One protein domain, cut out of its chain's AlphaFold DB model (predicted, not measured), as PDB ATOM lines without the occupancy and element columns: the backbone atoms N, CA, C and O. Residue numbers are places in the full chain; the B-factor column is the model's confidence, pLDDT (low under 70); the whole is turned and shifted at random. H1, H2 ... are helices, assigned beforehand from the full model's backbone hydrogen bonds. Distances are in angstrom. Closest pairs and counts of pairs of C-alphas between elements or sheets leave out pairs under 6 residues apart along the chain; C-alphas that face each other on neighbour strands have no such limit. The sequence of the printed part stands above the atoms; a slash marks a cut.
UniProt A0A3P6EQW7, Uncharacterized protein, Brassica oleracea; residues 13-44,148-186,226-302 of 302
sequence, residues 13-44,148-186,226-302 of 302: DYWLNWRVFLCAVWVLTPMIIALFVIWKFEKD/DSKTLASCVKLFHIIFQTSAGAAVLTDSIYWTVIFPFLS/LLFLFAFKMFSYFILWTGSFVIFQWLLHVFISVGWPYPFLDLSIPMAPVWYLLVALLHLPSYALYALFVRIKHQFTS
ATOM      1  N   ASP A  13      38.055  56.962 -14.640       82.75
ATOM      2  CA  ASP A  13      37.127  57.026 -13.506       82.75
ATOM      3  C   ASP A  13      35.661  56.870 -13.936       82.75
ATOM      4  O   ASP A  13      34.859  56.284 -13.207       82.75
ATOM      5  N   TYR A  14      35.316  57.330 -15.144       84.75
ATOM      6  CA  TYR A  14      33.995  57.110 -15.736       84.75
ATOM      7  C   TYR A  14      33.705  55.613 -15.915       84.75
ATOM      8  O   TYR A  14      32.636  55.132 -15.533       84.75
ATOM      9  N   TRP A  15      34.674  54.862 -16.451       88.12
ATOM     10  CA  TRP A  15      34.528  53.442 -16.788       88.12
ATOM     11  C   TRP A  15      34.662  52.503 -15.586       88.12
ATOM     12  O   TRP A  15      34.031  51.447 -15.570       88.12
ATOM     13  N   LEU A  16      35.434  52.879 -14.562       86.44
ATOM     14  CA  LEU A  16      35.612  52.082 -13.338       86.44
ATOM     15  C   LEU A  16      34.442  52.186 -12.345       86.44
ATOM     16  O   LEU A  16      34.508  51.662 -11.231       86.44
ATOM     17  N   ASN A  17      33.340  52.819 -12.732       88.31
ATOM     18  CA  ASN A  17      32.145  52.896 -11.906       88.31
ATOM     19  C   ASN A  17      31.428  51.533 -11.830       88.31
ATOM     20  O   ASN A  17      31.154  50.907 -12.853       88.31
ATOM     21  N   TRP A  18      31.030  51.098 -10.628       89.94
ATOM     22  CA  TRP A  18      30.269  49.852 -10.398       89.94
ATOM     23  C   TRP A  18      29.025  49.715 -11.300       89.94
ATOM     24  O   TRP A  18      28.643  48.606 -11.681       89.94
ATOM     25  N   ARG A  19      28.410  50.838 -11.695       91.50
ATOM     26  CA  ARG A  19      27.264  50.874 -12.620       91.50
ATOM     27  C   ARG A  19      27.621  50.386 -14.017       91.50
ATOM     28  O   ARG A  19      26.821  49.678 -14.626       91.50
ATOM     29  N   VAL A  20      28.812  50.726 -14.505       91.44
ATOM     30  CA  VAL A  20      29.321  50.282 -15.809       91.44
ATOM     31  C   VAL A  20      29.473  48.769 -15.812       91.44
ATOM     32  O   VAL A  20      29.031  48.118 -16.754       91.44
ATOM     33  N   PHE A  21      29.987  48.186 -14.724       91.44
ATOM     34  CA  PHE A  21      30.087  46.732 -14.584       91.44
ATOM     35  C   PHE A  21      28.717  46.047 -14.631       91.44
ATOM     36  O   PHE A  21      28.571  45.034 -15.310       91.44
ATOM     37  N   LEU A  22      27.689  46.606 -13.985       93.00
ATOM     38  CA  LEU A  22      26.331  46.060 -14.100       93.00
ATOM     39  C   LEU A  22      25.773  46.170 -15.522       93.00
ATOM     40  O   LEU A  22      25.192  45.209 -16.019       93.00
ATOM     41  N   CYS A  23      25.980  47.301 -16.200       93.31
ATOM     42  CA  CYS A  23      25.584  47.455 -17.604       93.31
ATOM     43  C   CYS A  23      26.318  46.440 -18.498       93.31
ATOM     44  O   CYS A  23      25.694  45.807 -19.349       93.31
ATOM     45  N   ALA A  24      27.612  46.212 -18.254       93.94
ATOM     46  CA  ALA A  24      28.411  45.182 -18.916       93.94
ATOM     47  C   ALA A  24      27.833  43.783 -18.701       93.94
ATOM     48  O   ALA A  24      27.670  43.048 -19.670       93.94
ATOM     49  N   VAL A  25      27.439  43.427 -17.476       94.06
ATOM     50  CA  VAL A  25      26.781  42.141 -17.199       94.06
ATOM     51  C   VAL A  25      25.474  42.009 -17.985       94.06
ATOM     52  O   VAL A  25      25.260  40.975 -18.624       94.06
ATOM     53  N   TRP A  26      24.632  43.047 -18.011       93.94
ATOM     54  CA  TRP A  26      23.354  43.015 -18.736       93.94
ATOM     55  C   TRP A  26      23.502  42.896 -20.254       93.94
ATOM     56  O   TRP A  26      22.621  42.331 -20.898       93.94
ATOM     57  N   VAL A  27      24.608  43.374 -20.827       94.38
ATOM     58  CA  VAL A  27      24.886  43.284 -22.270       94.38
ATOM     59  C   VAL A  27      25.614  41.988 -22.621       94.38
ATOM     60  O   VAL A  27      25.218  41.278 -23.542       94.38
ATOM     61  N   LEU A  28      26.667  41.640 -21.879       94.88
ATOM     62  CA  LEU A  28      27.532  40.507 -22.205       94.88
ATOM     63  C   LEU A  28      26.868  39.163 -21.905       94.88
ATOM     64  O   LEU A  28      27.039  38.226 -22.681       94.88
ATOM     65  N   THR A  29      26.073  39.056 -20.837       93.25
ATOM     66  CA  THR A  29      25.383  37.801 -20.487       93.25
ATOM     67  C   THR A  29      24.493  37.284 -21.626       93.25
ATOM     68  O   THR A  29      24.707  36.151 -22.068       93.25
ATOM     69  N   PRO A  30      23.537  38.063 -22.176       91.88
ATOM     70  CA  PRO A  30      22.717  37.591 -23.290       91.88
ATOM     71  C   PRO A  30      23.528  37.374 -24.576       91.88
ATOM     72  O   PRO A  30      23.207  36.456 -25.327       91.88
ATOM     73  N   MET A  31      24.604  38.134 -24.820       93.94
ATOM     74  CA  MET A  31      25.497  37.888 -25.964       93.94
ATOM     75  C   MET A  31      26.235  36.550 -25.852       93.94
ATOM     76  O   MET A  31      26.306  35.805 -26.828       93.94
ATOM     77  N   ILE A  32      26.753  36.209 -24.669       94.06
ATOM     78  CA  ILE A  32      27.426  34.926 -24.421       94.06
ATOM     79  C   ILE A  32      26.432  33.774 -24.581       94.06
ATOM     80  O   ILE A  32      26.744  32.786 -25.249       94.06
ATOM     81  N   ILE A  33      25.218  33.913 -24.039       90.56
ATOM     82  CA  ILE A  33      24.145  32.925 -24.221       90.56
ATOM     83  C   ILE A  33      23.821  32.762 -25.714       90.56
ATOM     84  O   ILE A  33      23.749  31.636 -26.199       90.56
ATOM     85  N   ALA A  34      23.688  33.860 -26.463       89.75
ATOM     86  CA  ALA A  34      23.431  33.838 -27.902       89.75
ATOM     87  C   ALA A  34      24.548  33.129 -28.693       89.75
ATOM     88  O   ALA A  34      24.262  32.289 -29.550       89.75
ATOM     89  N   LEU A  35      25.819  33.406 -28.383       91.00
ATOM     90  CA  LEU A  35      26.963  32.721 -28.998       91.00
ATOM     91  C   LEU A  35      26.969  31.228 -28.676       91.00
ATOM     92  O   LEU A  35      27.161  30.409 -29.574       91.00
ATOM     93  N   PHE A  36      26.719  30.865 -27.418       88.00
ATOM     94  CA  PHE A  36      26.653  29.469 -26.994       88.00
ATOM     95  C   PHE A  36      25.533  28.712 -27.714       88.00
ATOM     96  O   PHE A  36      25.744  27.593 -28.187       88.00
ATOM     97  N   VAL A  37      24.359  29.333 -27.850       85.19
ATOM     98  CA  VAL A  37      23.222  28.785 -28.596       85.19
ATOM     99  C   VAL A  37      23.605  28.542 -30.057       85.19
ATOM    100  O   VAL A  37      23.421  27.430 -30.555       85.19
ATOM    101  N   ILE A  38      24.186  29.535 -30.738       85.12
ATOM    102  CA  ILE A  38      24.624  29.402 -32.138       85.12
ATOM    103  C   ILE A  38      25.655  28.279 -32.283       85.12
ATOM    104  O   ILE A  38      25.501  27.418 -33.152       85.12
ATOM    105  N   TRP A  39      26.666  28.257 -31.413       85.00
ATOM    106  CA  TRP A  39      27.731  27.258 -31.437       85.00
ATOM    107  C   TRP A  39      27.197  25.837 -31.236       85.00
ATOM    108  O   TRP A  39      27.538  24.932 -32.002       85.00
ATOM    109  N   LYS A  40      26.313  25.641 -30.250       81.88
ATOM    110  CA  LYS A  40      25.682  24.344 -29.977       81.88
ATOM    111  C   LYS A  40      24.909  23.835 -31.194       81.88
ATOM    112  O   LYS A  40      25.090  22.690 -31.597       81.88
ATOM    113  N   PHE A  41      24.116  24.696 -31.830       71.06
ATOM    114  CA  PHE A  41      23.335  24.312 -33.008       71.06
ATOM    115  C   PHE A  41      24.187  23.999 -34.237       71.06
ATOM    116  O   PHE A  41      23.860  23.090 -35.001       71.06
ATOM    117  N   GLU A  42      25.270  24.741 -34.453       77.38
ATOM    118  CA  GLU A  42      26.174  24.461 -35.567       77.38
ATOM    119  C   GLU A  42      26.896  23.122 -35.367       77.38
ATOM    120  O   GLU A  42      26.982  22.322 -36.306       77.38
ATOM    121  N   LYS A  43      27.298  22.818 -34.129       71.62
ATOM    122  CA  LYS A  43      27.882  21.526 -33.762       71.62
ATOM    123  C   LYS A  43      26.911  20.369 -34.010       71.62
ATOM    124  O   LYS A  43      27.294  19.417 -34.690       71.62
ATOM    125  N   ASP A  44      25.663  20.475 -33.567       61.97
ATOM    126  CA  ASP A  44      24.660  19.418 -33.769       61.97
ATOM    127  C   ASP A  44      24.375  19.185 -35.268       61.97
ATOM    128  O   ASP A  44      24.331  18.044 -35.730       61.97
ATOM    129  N   ASP A 148      29.821  24.661 -55.887       58.53
ATOM    130  CA  ASP A 148      28.889  25.801 -55.961       58.53
ATOM    131  C   ASP A 148      27.721  25.658 -54.970       58.53
ATOM    132  O   ASP A 148      27.178  26.651 -54.484       58.53
ATOM    133  N   SER A 149      27.370  24.423 -54.593       63.97
ATOM    134  CA  SER A 149      26.262  24.147 -53.668       63.97
ATOM    135  C   SER A 149      26.545  24.597 -52.232       63.97
ATOM    136  O   SER A 149      25.640  25.085 -51.557       63.97
ATOM    137  N   LYS A 150      27.799  24.495 -51.763       69.19
ATOM    138  CA  LYS A 150      28.198  24.965 -50.425       69.19
ATOM    139  C   LYS A 150      28.133  26.489 -50.324       69.19
ATOM    140  O   LYS A 150      27.609  27.013 -49.343       69.19
ATOM    141  N   THR A 151      28.626  27.190 -51.345       72.38
ATOM    142  CA  THR A 151      28.583  28.657 -51.422       72.38
ATOM    143  C   THR A 151      27.141  29.151 -51.466       72.38
ATOM    144  O   THR A 151      26.776  30.019 -50.678       72.38
ATOM    145  N   LEU A 152      26.293  28.545 -52.304       68.62
ATOM    146  CA  LEU A 152      24.879  28.909 -52.398       68.62
ATOM    147  C   LEU A 152      24.140  28.666 -51.074       68.62
ATOM    148  O   LEU A 152      23.434  29.558 -50.609       68.62
ATOM    149  N   ALA A 153      24.360  27.515 -50.429       66.44
ATOM    150  CA  ALA A 153      23.783  27.207 -49.119       66.44
ATOM    151  C   ALA A 153      24.225  28.205 -48.032       66.44
ATOM    152  O   ALA A 153      23.416  28.612 -47.196       66.44
ATOM    153  N   SER A 154      25.488  28.642 -48.064       71.88
ATOM    154  CA  SER A 154      26.006  29.671 -47.158       71.88
ATOM    155  C   SER A 154      25.365  31.039 -47.412       71.88
ATOM    156  O   SER A 154      24.869  31.667 -46.476       71.88
ATOM    157  N   CYS A 155      25.279  31.485 -48.670       71.75
ATOM    158  CA  CYS A 155      24.632  32.752 -49.028       71.75
ATOM    159  C   CYS A 155      23.146  32.767 -48.645       71.75
ATOM    160  O   CYS A 155      22.634  33.778 -48.172       71.75
ATOM    161  N   VAL A 156      22.464  31.638 -48.815       69.06
ATOM    162  CA  VAL A 156      21.085  31.409 -48.376       69.06
ATOM    163  C   VAL A 156      20.957  31.518 -46.852       69.06
ATOM    164  O   VAL A 156      20.088  32.234 -46.352       69.06
ATOM    165  N   LYS A 157      21.835  30.841 -46.097       71.81
ATOM    166  CA  LYS A 157      21.872  30.923 -44.627       71.81
ATOM    167  C   LYS A 157      22.081  32.373 -44.183       71.81
ATOM    168  O   LYS A 157      21.364  32.846 -43.306       71.81
ATOM    169  N   LEU A 158      23.010  33.083 -44.823       78.19
ATOM    170  CA  LEU A 158      23.298  34.492 -44.561       78.19
ATOM    171  C   LEU A 158      22.091  35.393 -44.857       78.19
ATOM    172  O   LEU A 158      21.756  36.243 -44.040       78.19
ATOM    173  N   PHE A 159      21.405  35.188 -45.981       74.94
ATOM    174  CA  PHE A 159      20.217  35.961 -46.349       74.94
ATOM    175  C   PHE A 159      19.106  35.857 -45.301       74.94
ATOM    176  O   PHE A 159      18.556  36.879 -44.890       74.94
ATOM    177  N   HIS A 160      18.829  34.644 -44.813       70.56
ATOM    178  CA  HIS A 160      17.863  34.437 -43.733       70.56
ATOM    179  C   HIS A 160      18.281  35.115 -42.425       70.56
ATOM    180  O   HIS A 160      17.437  35.711 -41.758       70.56
ATOM    181  N   ILE A 161      19.570  35.064 -42.072       78.75
ATOM    182  CA  ILE A 161      20.090  35.737 -40.873       78.75
ATOM    183  C   ILE A 161      19.889  37.250 -40.985       78.75
ATOM    184  O   ILE A 161      19.328  37.858 -40.080       78.75
ATOM    185  N   ILE A 162      20.287  37.857 -42.107       78.00
ATOM    186  CA  ILE A 162      20.168  39.306 -42.322       78.00
ATOM    187  C   ILE A 162      18.700  39.738 -42.279       78.00
ATOM    188  O   ILE A 162      18.378  40.711 -41.597       78.00
ATOM    189  N   PHE A 163      17.810  39.007 -42.960       74.31
ATOM    190  CA  PHE A 163      16.373  39.276 -42.927       74.31
ATOM    191  C   PHE A 163      15.857  39.317 -41.491       74.31
ATOM    192  O   PHE A 163      15.275  40.313 -41.062       74.31
ATOM    193  N   GLN A 164      16.131  38.264 -40.725       72.81
ATOM    194  CA  GLN A 164      15.567  38.131 -39.394       72.81
ATOM    195  C   GLN A 164      16.174  39.109 -38.385       72.81
ATOM    196  O   GLN A 164      15.440  39.692 -37.587       72.81
ATOM    197  N   THR A 165      17.484  39.353 -38.454       82.94
ATOM    198  CA  THR A 165      18.140  40.390 -37.651       82.94
ATOM    199  C   THR A 165      17.572  41.770 -37.977       82.94
ATOM    200  O   THR A 165      17.292  42.535 -37.060       82.94
ATOM    201  N   SER A 166      17.343  42.082 -39.258       79.12
ATOM    202  CA  SER A 166      16.780  43.373 -39.667       79.12
ATOM    203  C   SER A 166      15.327  43.563 -39.219       79.12
ATOM    204  O   SER A 166      14.976  44.648 -38.761       79.12
ATOM    205  N   ALA A 167      14.509  42.506 -39.264       71.94
ATOM    206  CA  ALA A 167      13.134  42.531 -38.775       71.94
ATOM    207  C   ALA A 167      13.080  42.759 -37.255       71.94
ATOM    208  O   ALA A 167      12.356  43.638 -36.794       71.94
ATOM    209  N   GLY A 168      13.889  42.027 -36.479       74.81
ATOM    210  CA  GLY A 168      13.997  42.236 -35.030       74.81
ATOM    211  C   GLY A 168      14.514  43.634 -34.680       74.81
ATOM    212  O   GLY A 168      13.958  44.305 -33.814       74.81
ATOM    213  N   ALA A 169      15.528  44.114 -35.407       81.44
ATOM    214  CA  ALA A 169      16.083  45.450 -35.228       81.44
ATOM    215  C   ALA A 169      15.063  46.562 -35.506       81.44
ATOM    216  O   ALA A 169      15.023  47.518 -34.736       81.44
ATOM    217  N   ALA A 170      14.235  46.423 -36.546       75.81
ATOM    218  CA  ALA A 170      13.156  47.360 -36.846       75.81
ATOM    219  C   ALA A 170      12.090  47.358 -35.739       75.81
ATOM    220  O   ALA A 170      11.797  48.400 -35.164       75.81
ATOM    221  N   VAL A 171      11.584  46.185 -35.341       73.12
ATOM    222  CA  VAL A 171      10.592  46.087 -34.251       73.12
ATOM    223  C   VAL A 171      11.134  46.679 -32.946       73.12
ATOM    224  O   VAL A 171      10.392  47.341 -32.221       73.12
ATOM    225  N   LEU A 172      12.421  46.489 -32.644       80.75
ATOM    226  CA  LEU A 172      13.055  47.095 -31.476       80.75
ATOM    227  C   LEU A 172      13.126  48.619 -31.584       80.75
ATOM    228  O   LEU A 172      12.778  49.294 -30.617       80.75
ATOM    229  N   THR A 173      13.557  49.169 -32.726       80.06
ATOM    230  CA  THR A 173      13.589  50.628 -32.908       80.06
ATOM    231  C   THR A 173      12.204  51.233 -32.784       80.06
ATOM    232  O   THR A 173      12.066  52.274 -32.152       80.06
ATOM    233  N   ASP A 174      11.186  50.564 -33.317       71.31
ATOM    234  CA  ASP A 174       9.796  50.997 -33.233       71.31
ATOM    235  C   ASP A 174       9.301  50.934 -31.788       71.31
ATOM    236  O   ASP A 174       8.724  51.895 -31.283       71.31
ATOM    237  N   SER A 175       9.594  49.838 -31.086       74.44
ATOM    238  CA  SER A 175       9.218  49.665 -29.681       74.44
ATOM    239  C   SER A 175       9.857  50.740 -28.802       74.44
ATOM    240  O   SER A 175       9.157  51.378 -28.021       74.44
ATOM    241  N   ILE A 176      11.162  50.989 -28.946       79.50
ATOM    242  CA  ILE A 176      11.876  52.041 -28.202       79.50
ATOM    243  C   ILE A 176      11.335  53.421 -28.580       79.50
ATOM    244  O   ILE A 176      11.123  54.254 -27.698       79.50
ATOM    245  N   TYR A 177      11.076  53.661 -29.867       78.06
ATOM    246  CA  TYR A 177      10.511  54.922 -30.327       78.06
ATOM    247  C   TYR A 177       9.179  55.208 -29.634       78.06
ATOM    248  O   TYR A 177       9.054  56.233 -28.976       78.06
ATOM    249  N   TRP A 178       8.218  54.288 -29.699       74.38
ATOM    250  CA  TRP A 178       6.881  54.510 -29.147       74.38
ATOM    251  C   TRP A 178       6.827  54.492 -27.615       74.38
ATOM    252  O   TRP A 178       6.031  55.226 -27.035       74.38
ATOM    253  N   THR A 179       7.649  53.675 -26.950       74.12
ATOM    254  CA  THR A 179       7.578  53.496 -25.484       74.12
ATOM    255  C   THR A 179       8.500  54.418 -24.694       74.12
ATOM    256  O   THR A 179       8.151  54.809 -23.584       74.12
ATOM    257  N   VAL A 180       9.670  54.762 -25.240       74.81
ATOM    258  CA  VAL A 180      10.717  55.502 -24.517       74.81
ATOM    259  C   VAL A 180      10.931  56.892 -25.096       74.81
ATOM    260  O   VAL A 180      11.167  57.822 -24.342       74.81
ATOM    261  N   ILE A 181      10.884  57.058 -26.418       75.06
ATOM    262  CA  ILE A 181      11.252  58.334 -27.053       75.06
ATOM    263  C   ILE A 181      10.021  59.234 -27.239       75.06
ATOM    264  O   ILE A 181      10.043  60.400 -26.856       75.06
ATOM    265  N   PHE A 182       8.931  58.692 -27.779       72.50
ATOM    266  CA  PHE A 182       7.708  59.418 -28.118       72.50
ATOM    267  C   PHE A 182       7.027  60.081 -26.909       72.50
ATOM    268  O   PHE A 182       6.688  61.256 -27.020       72.50
ATOM    269  N   PRO A 183       6.882  59.431 -25.733       71.31
ATOM    270  CA  PRO A 183       6.225  60.062 -24.584       71.31
ATOM    271  C   PRO A 183       6.990  61.262 -24.006       71.31
ATOM    272  O   PRO A 183       6.408  62.065 -23.283       71.31
ATOM    273  N   PHE A 184       8.290  61.379 -24.304       67.06
ATOM    274  CA  PHE A 184       9.175  62.417 -23.766       67.06
ATOM    275  C   PHE A 184       9.577  63.474 -24.808       67.06
ATOM    276  O   PHE A 184      10.221  64.462 -24.454       67.06
ATOM    277  N   LEU A 185       9.192  63.305 -26.077       59.94
ATOM    278  CA  LEU A 185       9.363  64.315 -27.119       59.94
ATOM    279  C   LEU A 185       8.101  65.177 -27.218       59.94
ATOM    280  O   LEU A 185       7.066  64.740 -27.717       59.94
ATOM    281  N   SER A 186       8.207  66.430 -26.772       49.28
ATOM    282  CA  SER A 186       7.247  67.479 -27.122       49.28
ATOM    283  C   SER A 186       7.219  67.643 -28.645       49.28
ATOM    284  O   SER A 186       8.270  67.703 -29.280       49.28
ATOM    285  N   LEU A 226      10.470  22.593 -34.334       35.34
ATOM    286  CA  LEU A 226      11.584  23.006 -35.201       35.34
ATOM    287  C   LEU A 226      11.600  24.512 -35.492       35.34
ATOM    288  O   LEU A 226      12.671  25.096 -35.600       35.34
ATOM    289  N   LEU A 227      10.438  25.156 -35.589       41.47
ATOM    290  CA  LEU A 227      10.258  26.586 -35.843       41.47
ATOM    291  C   LEU A 227      10.531  27.381 -34.563       41.47
ATOM    292  O   LEU A 227      11.156  28.430 -34.630       41.47
ATOM    293  N   PHE A 228      10.188  26.835 -33.391       40.19
ATOM    294  CA  PHE A 228      10.611  27.356 -32.088       40.19
ATOM    295  C   PHE A 228      12.139  27.273 -31.930       40.19
ATOM    296  O   PHE A 228      12.775  28.269 -31.598       40.19
ATOM    297  N   LEU A 229      12.756  26.136 -32.274       40.47
ATOM    298  CA  LEU A 229      14.214  25.942 -32.256       40.47
ATOM    299  C   LEU A 229      14.949  26.843 -33.272       40.47
ATOM    300  O   LEU A 229      15.966  27.463 -32.954       40.47
ATOM    301  N   PHE A 230      14.402  26.965 -34.485       44.53
ATOM    302  CA  PHE A 230      14.861  27.889 -35.523       44.53
ATOM    303  C   PHE A 230      14.736  29.339 -35.051       44.53
ATOM    304  O   PHE A 230      15.659  30.122 -35.252       44.53
ATOM    305  N   ALA A 231      13.663  29.688 -34.338       48.12
ATOM    306  CA  ALA A 231      13.462  31.017 -33.779       48.12
ATOM    307  C   ALA A 231      14.497  31.377 -32.690       48.12
ATOM    308  O   ALA A 231      14.948  32.522 -32.665       48.12
ATOM    309  N   PHE A 232      14.980  30.424 -31.875       53.97
ATOM    310  CA  PHE A 232      16.056  30.681 -30.894       53.97
ATOM    311  C   PHE A 232      17.409  31.010 -31.531       53.97
ATOM    312  O   PHE A 232      18.095  31.940 -31.093       53.97
ATOM    313  N   LYS A 233      17.799  30.289 -32.592       57.03
ATOM    314  CA  LYS A 233      19.044  30.587 -33.327       57.03
ATOM    315  C   LYS A 233      19.025  32.005 -33.890       57.03
ATOM    316  O   LYS A 233      20.046  32.671 -33.991       57.03
ATOM    317  N   MET A 234      17.846  32.469 -34.248       62.34
ATOM    318  CA  MET A 234      17.675  33.736 -34.920       62.34
ATOM    319  C   MET A 234      17.557  34.919 -33.965       62.34
ATOM    320  O   MET A 234      18.133  35.974 -34.217       62.34
ATOM    321  N   PHE A 235      16.903  34.708 -32.824       68.19
ATOM    322  CA  PHE A 235      16.948  35.624 -31.689       68.19
ATOM    323  C   PHE A 235      18.391  35.883 -31.233       68.19
ATOM    324  O   PHE A 235      18.748  37.010 -30.898       68.19
ATOM    325  N   SER A 236      19.248  34.862 -31.323       82.00
ATOM    326  CA  SER A 236      20.671  34.979 -30.998       82.00
ATOM    327  C   SER A 236      21.397  35.978 -31.914       82.00
ATOM    328  O   SER A 236      22.107  36.844 -31.416       82.00
ATOM    329  N   TYR A 237      21.181  35.942 -33.236       84.38
ATOM    330  CA  TYR A 237      21.794  36.922 -34.153       84.38
ATOM    331  C   TYR A 237      21.269  38.345 -33.952       84.38
ATOM    332  O   TYR A 237      22.018  39.304 -34.126       84.38
ATOM    333  N   PHE A 238      19.997  38.493 -33.579       85.44
ATOM    334  CA  PHE A 238      19.419  39.791 -33.245       85.44
ATOM    335  C   PHE A 238      20.039  40.386 -31.969       85.44
ATOM    336  O   PHE A 238      20.489  41.530 -32.008       85.44
ATOM    337  N   ILE A 239      20.165  39.597 -30.892       90.44
ATOM    338  CA  ILE A 239      20.881  40.006 -29.668       90.44
ATOM    339  C   ILE A 239      22.335  40.368 -29.976       90.44
ATOM    340  O   ILE A 239      22.861  41.346 -29.452       90.44
ATOM    341  N   LEU A 240      23.013  39.582 -30.817       92.38
ATOM    342  CA  LEU A 240      24.399  39.876 -31.171       92.38
ATOM    343  C   LEU A 240      24.521  41.173 -31.960       92.38
ATOM    344  O   LEU A 240      25.489  41.897 -31.758       92.38
ATOM    345  N   TRP A 241      23.557  41.497 -32.819       92.69
ATOM    346  CA  TRP A 241      23.553  42.749 -33.567       92.69
ATOM    347  C   TRP A 241      23.375  43.970 -32.658       92.69
ATOM    348  O   TRP A 241      24.162  44.915 -32.735       92.69
ATOM    349  N   THR A 242      22.395  43.937 -31.752       91.75
ATOM    350  CA  THR A 242      22.151  45.027 -30.791       91.75
ATOM    351  C   THR A 242      23.294  45.157 -29.788       91.75
ATOM    352  O   THR A 242      23.781  46.262 -29.550       91.75
ATOM    353  N   GLY A 243      23.793  44.035 -29.267       93.38
ATOM    354  CA  GLY A 243      24.954  43.993 -28.383       93.38
ATOM    355  C   GLY A 243      26.234  44.494 -29.057       93.38
ATOM    356  O   GLY A 243      26.970  45.278 -28.463       93.38
ATOM    357  N   SER A 244      26.466  44.141 -30.327       94.44
ATOM    358  CA  SER A 244      27.606  44.655 -31.103       94.44
ATOM    359  C   SER A 244      27.544  46.169 -31.277       94.44
ATOM    360  O   SER A 244      28.572  46.833 -31.162       94.44
ATOM    361  N   PHE A 245      26.352  46.734 -31.504       93.69
ATOM    362  CA  PHE A 245      26.182  48.186 -31.548       93.69
ATOM    363  C   PHE A 245      26.530  48.838 -30.203       93.69
ATOM    364  O   PHE A 245      27.242  49.837 -30.180       93.69
ATOM    365  N   VAL A 246      26.080  48.269 -29.081       93.94
ATOM    366  CA  VAL A 246      26.399  48.791 -27.742       93.94
ATOM    367  C   VAL A 246      27.903  48.735 -27.463       93.94
ATOM    368  O   VAL A 246      28.472  49.727 -27.016       93.94
ATOM    369  N   ILE A 247      28.568  47.621 -27.784       94.06
ATOM    370  CA  ILE A 247      30.026  47.496 -27.641       94.06
ATOM    371  C   ILE A 247      30.742  48.520 -28.524       94.06
ATOM    372  O   ILE A 247      31.670  49.179 -28.065       94.06
ATOM    373  N   PHE A 248      30.302  48.699 -29.772       93.56
ATOM    374  CA  PHE A 248      30.846  49.723 -30.663       93.56
ATOM    375  C   PHE A 248      30.714  51.133 -30.069       93.56
ATOM    376  O   PHE A 248      31.671  51.904 -30.116       93.56
ATOM    377  N   GLN A 249      29.567  51.458 -29.463       91.81
ATOM    378  CA  GLN A 249      29.365  52.734 -28.769       91.81
ATOM    379  C   GLN A 249      30.307  52.891 -27.581       91.81
ATOM    380  O   GLN A 249      30.895  53.958 -27.412       91.81
ATOM    381  N   TRP A 250      30.481  51.840 -26.779       92.06
ATOM    382  CA  TRP A 250      31.397  51.870 -25.645       92.06
ATOM    383  C   TRP A 250      32.832  52.106 -26.091       92.06
ATOM    384  O   TRP A 250      33.476  53.024 -25.597       92.06
ATOM    385  N   LEU A 251      33.294  51.350 -27.087       91.88
ATOM    386  CA  LEU A 251      34.619  51.533 -27.673       91.88
ATOM    387  C   LEU A 251      34.802  52.961 -28.194       91.88
ATOM    388  O   LEU A 251      35.809  53.590 -27.885       91.88
ATOM    389  N   LEU A 252      33.824  53.506 -28.924       89.69
ATOM    390  CA  LEU A 252      33.891  54.889 -29.397       89.69
ATOM    391  C   LEU A 252      34.065  55.894 -28.255       89.69
ATOM    392  O   LEU A 252      34.916  56.763 -28.381       89.69
ATOM    393  N   HIS A 253      33.316  55.761 -27.157       88.06
ATOM    394  CA  HIS A 253      33.393  56.688 -26.020       88.06
ATOM    395  C   HIS A 253      34.668  56.522 -25.185       88.06
ATOM    396  O   HIS A 253      35.127  57.492 -24.587       88.06
ATOM    397  N   VAL A 254      35.273  55.327 -25.177       87.88
ATOM    398  CA  VAL A 254      36.611  55.118 -24.599       87.88
ATOM    399  C   VAL A 254      37.660  55.927 -25.371       87.88
ATOM    400  O   VAL A 254      38.534  56.534 -24.758       87.88
ATOM    401  N   PHE A 255      37.587  55.951 -26.707       86.12
ATOM    402  CA  PHE A 255      38.594  56.620 -27.546       86.12
ATOM    403  C   PHE A 255      38.308  58.100 -27.814       86.12
ATOM    404  O   PHE A 255      39.238  58.881 -28.000       86.12
ATOM    405  N   ILE A 256      37.037  58.484 -27.898       84.88
ATOM    406  CA  ILE A 256      36.599  59.814 -28.312       84.88
ATOM    407  C   ILE A 256      35.477  60.257 -27.381       84.88
ATOM    408  O   ILE A 256      34.397  59.667 -27.370       84.88
ATOM    409  N   SER A 257      35.700  61.349 -26.650       79.12
ATOM    410  CA  SER A 257      34.650  61.922 -25.817       79.12
ATOM    411  C   SER A 257      33.640  62.688 -26.677       79.12
ATOM    412  O   SER A 257      33.842  63.838 -27.065       79.12
ATOM    413  N   VAL A 258      32.557  62.002 -27.033       83.56
ATOM    414  CA  VAL A 258      31.358  62.563 -27.667       83.56
ATOM    415  C   VAL A 258      30.151  62.331 -26.762       83.56
ATOM    416  O   VAL A 258      30.172  61.463 -25.894       83.56
ATOM    417  N   GLY A 259      29.091  63.122 -26.941       81.50
ATOM    418  CA  GLY A 259      27.831  62.902 -26.229       81.50
ATOM    419  C   GLY A 259      27.073  61.700 -26.794       81.50
ATOM    420  O   GLY A 259      27.025  61.527 -28.014       81.50
ATOM    421  N   TRP A 260      26.454  60.900 -25.924       83.25
ATOM    422  CA  TRP A 260      25.724  59.682 -26.295       83.25
ATOM    423  C   TRP A 260      24.644  59.928 -27.362       83.25
ATOM    424  O   TRP A 260      23.930  60.932 -27.294       83.25
ATOM    425  N   PRO A 261      24.453  59.003 -28.330       83.00
ATOM    426  CA  PRO A 261      23.423  59.162 -29.362       83.00
ATOM    427  C   PRO A 261      22.014  59.040 -28.780       83.00
ATOM    428  O   PRO A 261      21.060  59.583 -29.337       83.00
ATOM    429  N   TYR A 262      21.898  58.302 -27.676       83.19
ATOM    430  CA  TYR A 262      20.665  58.021 -26.968       83.19
ATOM    431  C   TYR A 262      20.889  58.256 -25.470       83.19
ATOM    432  O   TYR A 262      21.796  57.637 -24.909       83.19
ATOM    433  N   PRO A 263      20.067  59.082 -24.796       80.88
ATOM    434  CA  PRO A 263      20.249  59.391 -23.375       80.88
ATOM    435  C   PRO A 263      20.232  58.157 -22.465       80.88
ATOM    436  O   PRO A 263      20.969  58.099 -21.490       80.88
ATOM    437  N   PHE A 264      19.438  57.137 -22.801       83.31
ATOM    438  CA  PHE A 264      19.336  55.897 -22.021       83.31
ATOM    439  C   PHE A 264      20.574  54.985 -22.112       83.31
ATOM    440  O   PHE A 264      20.652  54.006 -21.375       83.31
ATOM    441  N   LEU A 265      21.527  55.271 -23.011       86.56
ATOM    442  CA  LEU A 265      22.820  54.578 -23.065       86.56
ATOM    443  C   LEU A 265      23.893  55.260 -22.213       86.56
ATOM    444  O   LEU A 265      24.971  54.696 -22.048       86.56
ATOM    445  N   ASP A 266      23.630  56.453 -21.677       87.50
ATOM    446  CA  ASP A 266      24.624  57.145 -20.870       87.50
ATOM    447  C   ASP A 266      24.842  56.430 -19.533       87.50
ATOM    448  O   ASP A 266      23.952  56.351 -18.682       87.50
ATOM    449  N   LEU A 267      26.067  55.936 -19.341       88.31
ATOM    450  CA  LEU A 267      26.495  55.214 -18.147       88.31
ATOM    451  C   LEU A 267      26.655  56.133 -16.921       88.31
ATOM    452  O   LEU A 267      26.725  55.637 -15.795       88.31
ATOM    453  N   SER A 268      26.685  57.459 -17.116       85.81
ATOM    454  CA  SER A 268      26.769  58.445 -16.027       85.81
ATOM    455  C   SER A 268      25.492  58.482 -15.178       85.81
ATOM    456  O   SER A 268      25.524  58.763 -13.973       85.81
ATOM    457  N   ILE A 269      24.353  58.167 -15.802       86.81
ATOM    458  CA  ILE A 269      23.034  58.346 -15.208       86.81
ATOM    459  C   ILE A 269      22.822  57.305 -14.097       86.81
ATOM    460  O   ILE A 269      23.108  56.120 -14.285       86.81
ATOM    461  N   PRO A 270      22.252  57.685 -12.934       87.56
ATOM    462  CA  PRO A 270      21.984  56.748 -11.841       87.56
ATOM    463  C   PRO A 270      21.176  55.511 -12.202       87.56
ATOM    464  O   PRO A 270      21.435  54.438 -11.663       87.56
ATOM    465  N   MET A 271      20.249  55.652 -13.142       88.25
ATOM    466  CA  MET A 271      19.388  54.572 -13.615       88.25
ATOM    467  C   MET A 271      19.956  53.824 -14.829       88.25
ATOM    468  O   MET A 271      19.228  53.040 -15.432       88.25
ATOM    469  N   ALA A 272      21.230  54.021 -15.199       89.12
ATOM    470  CA  ALA A 272      21.824  53.352 -16.357       89.12
ATOM    471  C   ALA A 272      21.645  51.819 -16.318       89.12
ATOM    472  O   ALA A 272      21.065  51.285 -17.264       89.12
ATOM    473  N   PRO A 273      21.965  51.088 -15.226       91.56
ATOM    474  CA  PRO A 273      21.766  49.634 -15.200       91.56
ATOM    475  C   PRO A 273      20.316  49.200 -15.459       91.56
ATOM    476  O   PRO A 273      20.086  48.166 -16.083       91.56
ATOM    477  N   VAL A 274      19.342  50.003 -15.018       91.38
ATOM    478  CA  VAL A 274      17.913  49.740 -15.236       91.38
ATOM    479  C   VAL A 274      17.542  49.952 -16.700       91.38
ATOM    480  O   VAL A 274      16.818  49.133 -17.254       91.38
ATOM    481  N   TRP A 275      18.065  50.992 -17.353       90.69
ATOM    482  CA  TRP A 275      17.859  51.214 -18.788       90.69
ATOM    483  C   TRP A 275      18.444  50.089 -19.637       90.69
ATOM    484  O   TRP A 275      17.765  49.578 -20.526       90.69
ATOM    485  N   TYR A 276      19.664  49.648 -19.329       92.00
ATOM    486  CA  TYR A 276      20.291  48.515 -20.010       92.00
ATOM    487  C   TYR A 276      19.489  47.221 -19.824       92.00
ATOM    488  O   TYR A 276      19.255  46.499 -20.796       92.00
ATOM    489  N   LEU A 277      18.994  46.960 -18.610       91.12
ATOM    490  CA  LEU A 277      18.100  45.836 -18.338       91.12
ATOM    491  C   LEU A 277      16.770  45.965 -19.096       91.12
ATOM    492  O   LEU A 277      16.318  44.996 -19.694       91.12
ATOM    493  N   LEU A 278      16.151  47.146 -19.109       89.75
ATOM    494  CA  LEU A 278      14.889  47.393 -19.809       89.75
ATOM    495  C   LEU A 278      15.036  47.156 -21.314       89.75
ATOM    496  O   LEU A 278      14.205  46.477 -21.912       89.75
ATOM    497  N   VAL A 279      16.108  47.667 -21.925       87.94
ATOM    498  CA  VAL A 279      16.405  47.434 -23.343       87.94
ATOM    499  C   VAL A 279      16.649  45.949 -23.599       87.94
ATOM    500  O   VAL A 279      16.095  45.410 -24.556       87.94
ATOM    501  N   ALA A 280      17.394  45.250 -22.738       88.12
ATOM    502  CA  ALA A 280      17.567  43.799 -22.844       88.12
ATOM    503  C   ALA A 280      16.220  43.056 -22.756       88.12
ATOM    504  O   ALA A 280      15.940  42.183 -23.577       88.12
ATOM    505  N   LEU A 281      15.341  43.453 -21.833       86.69
ATOM    506  CA  LEU A 281      14.001  42.886 -21.692       86.69
ATOM    507  C   LEU A 281      13.105  43.196 -22.891       86.69
ATOM    508  O   LEU A 281      12.344  42.319 -23.278       86.69
ATOM    509  N   LEU A 282      13.224  44.365 -23.531       83.25
ATOM    510  CA  LEU A 282      12.472  44.734 -24.744       83.25
ATOM    511  C   LEU A 282      12.747  43.803 -25.937       83.25
ATOM    512  O   LEU A 282      11.907  43.686 -26.836       83.25
ATOM    513  N   HIS A 283      13.855  43.058 -25.922       81.44
ATOM    514  CA  HIS A 283      14.087  42.006 -26.909       81.44
ATOM    515  C   HIS A 283      13.042  40.878 -26.773       81.44
ATOM    516  O   HIS A 283      12.634  40.309 -27.786       81.44
ATOM    517  N   LEU A 284      12.521  40.603 -25.569       78.06
ATOM    518  CA  LEU A 284      11.503  39.569 -25.334       78.06
ATOM    519  C   LEU A 284      10.124  39.928 -25.931       78.06
ATOM    520  O   LEU A 284       9.600  39.096 -26.671       78.06
ATOM    521  N   PRO A 285       9.526  41.122 -25.714       68.75
ATOM    522  CA  PRO A 285       8.316  41.553 -26.419       68.75
ATOM    523  C   PRO A 285       8.482  41.602 -27.934       68.75
ATOM    524  O   PRO A 285       7.590  41.151 -28.648       68.75
ATOM    525  N   SER A 286       9.626  42.086 -28.436       64.12
ATOM    526  CA  SER A 286       9.880  42.113 -29.884       64.12
ATOM    527  C   SER A 286       9.848  40.700 -30.489       64.12
ATOM    528  O   SER A 286       9.270  40.481 -31.554       64.12
ATOM    529  N   TYR A 287      10.361  39.714 -29.747       63.75
ATOM    530  CA  TYR A 287      10.262  38.300 -30.085       63.75
ATOM    531  C   TYR A 287       8.834  37.758 -29.946       63.75
ATOM    532  O   TYR A 287       8.352  37.059 -30.836       63.75
ATOM    533  N   ALA A 288       8.141  38.085 -28.852       64.88
ATOM    534  CA  ALA A 288       6.781  37.629 -28.597       64.88
ATOM    535  C   ALA A 288       5.809  38.110 -29.684       64.88
ATOM    536  O   ALA A 288       4.991  37.322 -30.149       64.88
ATOM    537  N   LEU A 289       5.942  39.358 -30.146       61.28
ATOM    538  CA  LEU A 289       5.154  39.919 -31.245       61.28
ATOM    539  C   LEU A 289       5.447  39.222 -32.578       61.28
ATOM    540  O   LEU A 289       4.513  38.878 -33.302       61.28
ATOM    541  N   TYR A 290       6.716  38.942 -32.884       57.56
ATOM    542  CA  TYR A 290       7.079  38.167 -34.073       57.56
ATOM    543  C   TYR A 290       6.505  36.741 -34.020       57.56
ATOM    544  O   TYR A 290       5.883  36.274 -34.974       57.56
ATOM    545  N   ALA A 291       6.652  36.056 -32.883       56.47
ATOM    546  CA  ALA A 291       6.110  34.716 -32.676       56.47
ATOM    547  C   ALA A 291       4.573  34.701 -32.755       56.47
ATOM    548  O   ALA A 291       3.995  33.777 -33.330       56.47
ATOM    549  N   LEU A 292       3.911  35.730 -32.217       55.22
ATOM    550  CA  LEU A 292       2.468  35.927 -32.322       55.22
ATOM    551  C   LEU A 292       2.048  36.116 -33.783       55.22
ATOM    552  O   LEU A 292       1.125  35.446 -34.227       55.22
ATOM    553  N   PHE A 293       2.748  36.958 -34.546       55.94
ATOM    554  CA  PHE A 293       2.461  37.183 -35.964       55.94
ATOM    555  C   PHE A 293       2.546  35.882 -36.774       55.94
ATOM    556  O   PHE A 293       1.650  35.574 -37.559       55.94
ATOM    557  N   VAL A 294       3.569  35.060 -36.522       52.59
ATOM    558  CA  VAL A 294       3.710  33.736 -37.153       52.59
ATOM    559  C   VAL A 294       2.580  32.786 -36.734       52.59
ATOM    560  O   VAL A 294       2.041  32.068 -37.578       52.59
ATOM    561  N   ARG A 295       2.180  32.785 -35.454       47.94
ATOM    562  CA  ARG A 295       1.050  31.972 -34.965       47.94
ATOM    563  C   ARG A 295      -0.280  32.391 -35.584       47.94
ATOM    564  O   ARG A 295      -1.038  31.529 -36.015       47.94
ATOM    565  N   ILE A 296      -0.540  33.692 -35.650       49.25
ATOM    566  CA  ILE A 296      -1.741  34.266 -36.260       49.25
ATOM    567  C   ILE A 296      -1.783  33.896 -37.745       49.25
ATOM    568  O   ILE A 296      -2.799  33.385 -38.210       49.25
ATOM    569  N   LYS A 297      -0.661  34.036 -38.467       45.50
ATOM    570  CA  LYS A 297      -0.541  33.574 -39.857       45.50
ATOM    571  C   LYS A 297      -0.960  32.109 -39.985       45.50
ATOM    572  O   LYS A 297      -1.798  31.789 -40.819       45.50
ATOM    573  N   HIS A 298      -0.450  31.225 -39.130       45.28
ATOM    574  CA  HIS A 298      -0.808  29.805 -39.178       45.28
ATOM    575  C   HIS A 298      -2.308  29.552 -38.941       45.28
ATOM    576  O   HIS A 298      -2.871  28.645 -39.546       45.28
ATOM    577  N   GLN A 299      -2.966  30.331 -38.079       42.62
ATOM    578  CA  GLN A 299      -4.408  30.191 -37.845       42.62
ATOM    579  C   GLN A 299      -5.255  30.673 -39.026       42.62
ATOM    580  O   GLN A 299      -6.273  30.060 -39.310       42.62
ATOM    581  N   PHE A 300      -4.826  31.722 -39.729       40.97
ATOM    582  CA  PHE A 300      -5.531  32.235 -40.910       40.97
ATOM    583  C   PHE A 300      -5.255  31.442 -42.196       40.97
ATOM    584  O   PHE A 300      -5.989  31.597 -43.169       40.97
ATOM    585  N   THR A 301      -4.202  30.619 -42.223       38.97
ATOM    586  CA  THR A 301      -3.833  29.802 -43.399       38.97
ATOM    587  C   THR A 301      -4.258  28.327 -43.269       38.97
ATOM    588  O   THR A 301      -3.995  27.539 -44.179       38.97
ATOM    589  N   SER A 302      -4.885  27.947 -42.146       38.00
ATOM    590  CA  SER A 302      -5.498  26.630 -41.901       38.00
ATOM    591  C   SER A 302      -7.001  26.672 -42.137       38.00
ATOM    592  O   SER A 302      -7.533  25.567 -42.381       38.00
TER     593      SER A 302
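Overview. This is residues 13 to 44, 148 to 186 and 226 to 302 of the 302 residues of an uncharacterized protein of Brassica oleracea (UniProt A0A3P6EQW7). Helices H1 and H4 make a V, meeting near their first residues and spreading apart toward their last, H3 packs on H1 and runs back the opposite way, and the long helix H2 crosses H3 and H4 on the side away from H1. Two helix ends stick out from this body: residues 148 to 159 of H2, and residues 295 to 302, of which 295 to 300 belong to H4. The printed part has 148 residues with four named helices, H1, H2, H3 and H4 in that order, and no named strand; the class is all helix. It is only just compact, close to loose, with a radius of gyration of the C-alphas of 17.7 A, and it spans 54 by 38 by 23 A.

Along the chain. H1 is residues 18 to 44, 38.8 A from first to last C-alpha, and begins with C-alpha 18 at (30.269, 49.852, -10.398). H2 is residues 148 to 184, the longest helix by residues, 52.6 A long, with a kink of 33 degrees near residue 178; C-alpha 148 is at (28.889, 25.801, -55.961). H3 is residues 226 to 255, 43.8 A long. H4 is residues 272 to 300, 42.4 A long, and ends with C-alpha 300 at (-5.531, 32.235, -40.910).

Arrangement. H1, H3 and H4 form an up and down bundle, each running against the one before it in the chain. H1 touches residues 232 to 246 of H3, opposite ways at a steep tilt of 39 degrees; the closest C-alphas are those of Ala 34 and Ser 236, 4.3 A apart. Residues 19 to 27 of H1 touch residues 272 to 280 of H4, the same way at a steep tilt of 36 degrees, only just past shallow; the closest C-alphas, of Cys 23 and Pro 273, are 5.0 A apart. H3 and H4 are close but not clearly touching, with the closest C-alphas, of Phe 235 and Tyr 287, 7.4 A apart. Residues 161 to 169 of H2 touch residues 234 to 242 of H3 at a steep tilt of 66 degrees, closest at the C-alphas of Thr 165 and Phe 238, 4.6 A. Residues 168 to 175 of H2 touch residues 282 to 287 of H4 at a steep tilt of 63 degrees, closest at the C-alphas of Val 171 and Ser 286, 5.9 A. H1 and H2 are apart. Backbone O i to N i+4 pairs are within hydrogen-bond range for 22 of 23 in H1, 30 of 33 in H2, 25 of 26 in H3 and 22 of 25 in H4.

Size, cuts and confidence. The C-alphas farthest apart are those of Asp 13 and Ser 302, 59.6 A. Residues 45 to 147 are not printed, with C-alphas 44 and 148 23.5 A apart, nor are residues 187 to 225, with C-alphas 186 and 226 45.4 A apart. The link from H3 to H4, residues 256 to 271, is long. The mean pLDDT of the printed part is 76.9; 38 residues are under 70, among them residues 226 to 235 and 285 to 302.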